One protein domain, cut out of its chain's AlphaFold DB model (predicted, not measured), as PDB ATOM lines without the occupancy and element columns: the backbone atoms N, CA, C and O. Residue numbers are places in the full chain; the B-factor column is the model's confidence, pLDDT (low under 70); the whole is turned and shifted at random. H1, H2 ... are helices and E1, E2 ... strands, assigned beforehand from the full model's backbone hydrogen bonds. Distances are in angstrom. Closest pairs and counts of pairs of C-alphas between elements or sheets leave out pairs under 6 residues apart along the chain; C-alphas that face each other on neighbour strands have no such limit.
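Overview. This is residues 286 to 313 and 326 to 344 of the 733 residues of the protein "MULE domain-containing protein" of Phytophthora rubi (UniProt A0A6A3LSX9). There is little regular structure here: one helix, H1, with the short strand E1 folded back at its first turns, and a long unnamed stretch, residues 326 to 344, running past E1. The printed part has 47 residues, with one named strand and then one named helix; they hold only 18 residues, mostly helix. The whole is elongated, 34 by 22 by 16 A, and only just loose, close to compact, with a radius of gyration of the C-alphas of 11.9 A.

Arrangement. In H1, residues 294 to 308, every O i to N i+4 pair is within hydrogen-bond range. A tight link of 2 residues joins it to E1, residues 289 to 291. Their closest C-alphas, of Tyr 291 and Val 297, are 6.0 A apart. E1 pairs with no named strand, but its residues 290 to 291 pair antiparallel with residues 335 to 336.

Along the chain. H1 measures 20.9 A, from C-alpha 294 at (110.162, 132.837, 131.690) to C-alpha 308 at (120.676, 117.773, 141.659). E1 measures 6.1 A and begins at C-alpha 289, (105.018, 123.906, 138.160).

Size, cuts and confidence. The C-alphas farthest apart, of Gly 309 and Lys 331, are 34.6 A apart. Residues 314 to 325 are not printed; C-alphas 313 and 326 are 24.1 A apart across this cut. Model confidence is under 70 at residues 309 to 312, 326 to 333 and 339 to 344.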
ATOM      1  N   ILE A 286     112.092 116.807 137.593       72.44
ATOM      2  CA  ILE A 286     112.186 118.260 137.355       72.44
ATOM      3  C   ILE A 286     110.897 118.946 137.863       72.44
ATOM      4  O   ILE A 286     109.818 118.478 137.501       72.44
ATOM      5  N   PRO A 287     110.955 120.060 138.629       75.19
ATOM      6  CA  PRO A 287     109.773 120.728 139.187       75.19
ATOM      7  C   PRO A 287     108.706 121.125 138.147       75.19
ATOM      8  O   PRO A 287     108.870 122.069 137.364       75.19
ATOM      9  N   ARG A 288     107.579 120.400 138.154       79.12
ATOM     10  CA  ARG A 288     106.493 120.477 137.157       79.12
ATOM     11  C   ARG A 288     105.431 121.529 137.532       79.12
ATOM     12  O   ARG A 288     104.258 121.207 137.692       79.12
ATOM     13  N   LEU A 289     105.857 122.781 137.706       82.38
ATOM     14  CA  LEU A 289     105.018 123.906 138.160       82.38
ATOM     15  C   LEU A 289     104.614 124.869 137.025       82.38
ATOM     16  O   LEU A 289     105.178 124.846 135.926       82.38
ATOM     17  N   GLY A 290     103.618 125.711 137.311       82.81
ATOM     18  CA  GLY A 290     103.136 126.813 136.482       82.81
ATOM     19  C   GLY A 290     103.784 128.133 136.890       82.81
ATOM     20  O   GLY A 290     103.358 128.785 137.838       82.81
ATOM     21  N   TYR A 291     104.819 128.533 136.165       85.25
ATOM     22  CA  TYR A 291     105.616 129.725 136.435       85.25
ATOM     23  C   TYR A 291     104.975 130.971 135.808       85.25
ATOM     24  O   TYR A 291     104.509 130.939 134.666       85.25
ATOM     25  N   ARG A 292     104.979 132.100 136.522       79.75
ATOM     26  CA  ARG A 292     104.361 133.360 136.071       79.75
ATOM     27  C   ARG A 292     105.199 134.079 135.004       79.75
ATOM     28  O   ARG A 292     104.660 134.850 134.214       79.75
ATOM     29  N   SER A 293     106.501 133.792 134.910       80.69
ATOM     30  CA  SER A 293     107.398 134.351 133.887       80.69
ATOM     31  C   SER A 293     108.449 133.350 133.392       80.69
ATOM     32  O   SER A 293     108.795 132.393 134.085       80.69
ATOM     33  N   TRP A 294     109.019 133.605 132.208       77.06
ATOM     34  CA  TRP A 294     110.162 132.837 131.690       77.06
ATOM     35  C   TRP A 294     111.380 132.896 132.629       77.06
ATOM     36  O   TRP A 294     112.087 131.902 132.786       77.06
ATOM     37  N   SER A 295     111.595 134.022 133.315       79.81
ATOM     38  CA  SER A 295     112.672 134.172 134.301       79.81
ATOM     39  C   SER A 295     112.508 133.216 135.488       79.81
ATOM     40  O   SER A 295     113.490 132.621 135.919       79.81
ATOM     41  N   GLN A 296     111.276 132.995 135.969       84.69
ATOM     42  CA  GLN A 296     111.005 131.982 136.997       84.69
ATOM     43  C   GLN A 296     111.282 130.553 136.486       84.69
ATOM     44  O   GLN A 296     111.851 129.755 137.226       84.69
ATOM     45  N   VAL A 297     110.964 130.234 135.219       80.94
ATOM     46  CA  VAL A 297     111.306 128.927 134.608       80.94
ATOM     47  C   VAL A 297     112.821 128.702 134.603       80.94
ATOM     48  O   VAL A 297     113.291 127.630 134.983       80.94
ATOM     49  N   MET A 298     113.591 129.710 134.181       83.50
ATOM     50  CA  MET A 298     115.056 129.638 134.131       83.50
ATOM     51  C   MET A 298     115.661 129.485 135.532       83.50
ATOM     52  O   MET A 298     116.471 128.585 135.743       83.50
ATOM     53  N   LEU A 299     115.199 130.278 136.506       83.81
ATOM     54  CA  LEU A 299     115.654 130.206 137.897       83.81
ATOM     55  C   LEU A 299     115.349 128.841 138.538       83.81
ATOM     56  O   LEU A 299     116.201 128.278 139.224       83.81
ATOM     57  N   ALA A 300     114.176 128.260 138.262       82.62
ATOM     58  CA  ALA A 300     113.819 126.917 138.722       82.62
ATOM     59  C   ALA A 300     114.717 125.828 138.106       82.62
ATOM     60  O   ALA A 300     115.154 124.913 138.807       82.62
ATOM     61  N   LEU A 301     115.024 125.936 136.807       80.06
ATOM     62  CA  LEU A 301     115.930 125.021 136.109       80.06
ATOM     63  C   LEU A 301     117.379 125.140 136.597       80.06
ATOM     64  O   LEU A 301     118.066 124.126 136.683       80.06
ATOM     65  N   GLU A 302     117.845 126.345 136.923       80.50
ATOM     66  CA  GLU A 302     119.188 126.596 137.460       80.50
ATOM     67  C   GLU A 302     119.328 126.111 138.907       80.50
ATOM     68  O   GLU A 302     120.289 125.406 139.219       80.50
ATOM     69  N   TYR A 303     118.335 126.379 139.759       81.06
ATOM     70  CA  TYR A 303     118.264 125.838 141.117       81.06
ATOM     71  C   TYR A 303     118.257 124.302 141.118       81.06
ATOM     72  O   TYR A 303     119.073 123.678 141.795       81.06
ATOM     73  N   TYR A 304     117.401 123.674 140.304       78.94
ATOM     74  CA  TYR A 304     117.362 122.215 140.158       78.94
ATOM     75  C   TYR A 304     118.682 121.653 139.593       78.94
ATOM     76  O   TYR A 304     119.187 120.641 140.081       78.94
ATOM     77  N   ALA A 305     119.283 122.319 138.599       73.12
ATOM     78  CA  ALA A 305     120.575 121.931 138.034       73.12
ATOM     79  C   ALA A 305     121.709 121.968 139.073       73.12
ATOM     80  O   ALA A 305     122.516 121.039 139.118       73.12
ATOM     81  N   ALA A 306     121.745 122.993 139.928       73.06
ATOM     82  CA  ALA A 306     122.710 123.110 141.016       73.06
ATOM     83  C   ALA A 306     122.471 122.061 142.117       73.06
ATOM     84  O   ALA A 306     123.390 121.325 142.471       73.06
ATOM     85  N   LEU A 307     121.230 121.939 142.603       71.88
ATOM     86  CA  LEU A 307     120.851 121.052 143.708       71.88
ATOM     87  C   LEU A 307     120.991 119.558 143.365       71.88
ATOM     88  O   LEU A 307     121.290 118.750 144.241       71.88
ATOM     89  N   LYS A 308     120.738 119.177 142.106       70.06
ATOM     90  CA  LYS A 308     120.676 117.773 141.659       70.06
ATOM     91  C   LYS A 308     121.743 117.400 140.615       70.06
ATOM     92  O   LYS A 308     121.758 116.277 140.123       70.06
ATOM     93  N   GLY A 309     122.659 118.313 140.280       63.50
ATOM     94  CA  GLY A 309     123.824 118.050 139.418       63.50
ATOM     95  C   GLY A 309     123.538 117.931 137.913       63.50
ATOM     96  O   GLY A 309     124.391 117.457 137.154       63.50
ATOM     97  N   PHE A 310     122.356 118.347 137.453       64.44
ATOM     98  CA  PHE A 310     121.970 118.282 136.039       64.44
ATOM     99  C   PHE A 310     122.559 119.423 135.210       64.44
ATOM    100  O   PHE A 310     122.915 120.482 135.714       64.44
ATOM    101  N   ARG A 311     122.612 119.234 133.885       61.31
ATOM    102  CA  ARG A 311     122.825 120.329 132.929       61.31
ATOM    103  C   ARG A 311     121.867 120.204 131.756       61.31
ATOM    104  O   ARG A 311     121.847 119.181 131.073       61.31
ATOM    105  N   TYR A 312     121.102 121.262 131.514       68.81
ATOM    106  CA  TYR A 312     120.238 121.394 130.347       68.81
ATOM    107  C   TYR A 312     120.973 122.114 129.202       68.81
ATOM    108  O   TYR A 312     122.008 122.750 129.395       68.81
ATOM    109  N   ARG A 313     120.444 122.001 127.979       71.00
ATOM    110  CA  ARG A 313     120.865 122.801 126.820       71.00
ATOM    111  C   ARG A 313     119.632 123.169 126.009       71.00
ATOM    112  O   ARG A 313     118.945 122.280 125.507       71.00
ATOM    113  N   VAL A 326      97.194 125.676 129.047       57.66
ATOM    114  CA  VAL A 326      97.162 125.197 130.431       57.66
ATOM    115  C   VAL A 326      96.183 126.071 131.207       57.66
ATOM    116  O   VAL A 326      96.536 127.151 131.674       57.66
ATOM    117  N   GLU A 327      94.930 125.631 131.299       56.41
ATOM    118  CA  GLU A 327      93.930 126.306 132.127       56.41
ATOM    119  C   GLU A 327      94.179 125.976 133.605       56.41
ATOM    120  O   GLU A 327      93.917 124.870 134.080       56.41
ATOM    121  N   THR A 328      94.722 126.951 134.333       60.16
ATOM    122  CA  THR A 328      94.778 126.939 135.800       60.16
ATOM    123  C   THR A 328      93.374 127.140 136.384       60.16
ATOM    124  O   THR A 328      92.479 127.652 135.705       60.16
ATOM    125  N   LYS A 329      93.172 126.799 137.667       57.56
ATOM    126  CA  LYS A 329      91.885 127.000 138.376       57.56
ATOM    127  C   LYS A 329      91.380 128.456 138.314       57.56
ATOM    128  O   LYS A 329      90.179 128.689 138.368       57.56
ATOM    129  N   GLU A 330      92.293 129.413 138.141       59.72
ATOM    130  CA  GLU A 330      92.040 130.860 138.077       59.72
ATOM    131  C   GLU A 330      92.019 131.419 136.637       59.72
ATOM    132  O   GLU A 330      91.954 132.631 136.443       59.72
ATOM    133  N   LYS A 331      92.086 130.556 135.608       60.22
ATOM    134  CA  LYS A 331      92.168 130.914 134.171       60.22
ATOM    135  C   LYS A 331      93.367 131.803 133.783       60.22
ATOM    136  O   LYS A 331      93.384 132.386 132.698       60.22
ATOM    137  N   GLN A 332      94.391 131.878 134.632       65.06
ATOM    138  CA  GLN A 332      95.636 132.606 134.369       65.06
ATOM    139  C   GLN A 332      96.537 131.829 133.398       65.06
ATOM    140  O   GLN A 332      96.651 130.605 133.492       65.06
ATOM    141  N   MET A 333      97.200 132.553 132.491       68.50
ATOM    142  CA  MET A 333      98.202 131.998 131.572       68.50
ATOM    143  C   MET A 333      99.540 131.831 132.302       68.50
ATOM    144  O   MET A 333     100.072 132.803 132.832       68.50
ATOM    145  N   VAL A 334     100.096 130.618 132.289       76.69
ATOM    146  CA  VAL A 334     101.370 130.279 132.948       76.69
ATOM    147  C   VAL A 334     102.340 129.580 131.995       76.69
ATOM    148  O   VAL A 334     101.937 128.894 131.054       76.69
ATOM    149  N   TRP A 335     103.635 129.721 132.266       76.94
ATOM    150  CA  TRP A 335     104.698 128.944 131.634       76.94
ATOM    151  C   TRP A 335     104.839 127.589 132.336       76.94
ATOM    152  O   TRP A 335     104.827 127.522 133.559       76.94
ATOM    153  N   CYS A 336     105.008 126.500 131.585       74.06
ATOM    154  CA  CYS A 336     105.128 125.148 132.140       74.06
ATOM    155  C   CYS A 336     106.263 124.355 131.473       74.06
ATOM    156  O   CYS A 336     106.577 124.549 130.295       74.06
ATOM    157  N   ILE A 337     106.875 123.435 132.223       76.56
ATOM    158  CA  ILE A 337     107.944 122.556 131.727       76.56
ATOM    159  C   ILE A 337     107.318 121.245 131.227       76.56
ATOM    160  O   ILE A 337     107.095 120.311 131.991       76.56
ATOM    161  N   LEU A 338     107.029 121.170 129.923       71.75
ATOM    162  CA  LEU A 338     106.422 119.985 129.302       71.75
ATOM    163  C   LEU A 338     107.469 118.912 128.959       71.75
ATOM    164  O   LEU A 338     108.174 118.987 127.945       71.75
ATOM    165  N   ILE A 339     107.538 117.872 129.790       69.88
ATOM    166  CA  ILE A 339     108.482 116.759 129.654       69.88
ATOM    167  C   ILE A 339     108.032 115.794 128.544       69.88
ATOM    168  O   ILE A 339     107.213 114.901 128.738       69.88
ATOM    169  N   LYS A 340     108.611 115.934 127.345       63.62
ATOM    170  CA  LYS A 340     108.309 115.039 126.207       63.62
ATOM    171  C   LYS A 340     108.895 113.632 126.371       63.62
ATOM    172  O   LYS A 340     108.338 112.665 125.845       63.62
ATOM    173  N   ASN A 341     110.037 113.498 127.047       61.19
ATOM    174  CA  ASN A 341     110.688 112.216 127.308       61.19
ATOM    175  C   ASN A 341     111.704 112.352 128.453       61.19
ATOM    176  O   ASN A 341     112.601 113.184 128.359       61.19
ATOM    177  N   GLU A 342     111.593 111.507 129.474       64.12
ATOM    178  CA  GLU A 342     112.458 111.496 130.662       64.12
ATOM    179  C   GLU A 342     112.979 110.079 130.910       64.12
ATOM    180  O   GLU A 342     112.311 109.101 130.577       64.12
ATOM    181  N   TRP A 343     114.206 109.984 131.418       60.94
ATOM    182  CA  TRP A 343     114.904 108.743 131.762       60.94
ATOM    183  C   TRP A 343     115.672 109.014 133.056       60.94
ATOM    184  O   TRP A 343     116.758 109.586 133.011       60.94
ATOM    185  N   GLY A 344     115.100 108.633 134.200       57.25
ATOM    186  CA  GLY A 344     115.642 108.989 135.517       57.25
ATOM    187  C   GLY A 344     116.973 108.320 135.887       57.25
ATOM    188  O   GLY A 344     117.579 108.710 136.872       57.25
TER     189      GLY A 344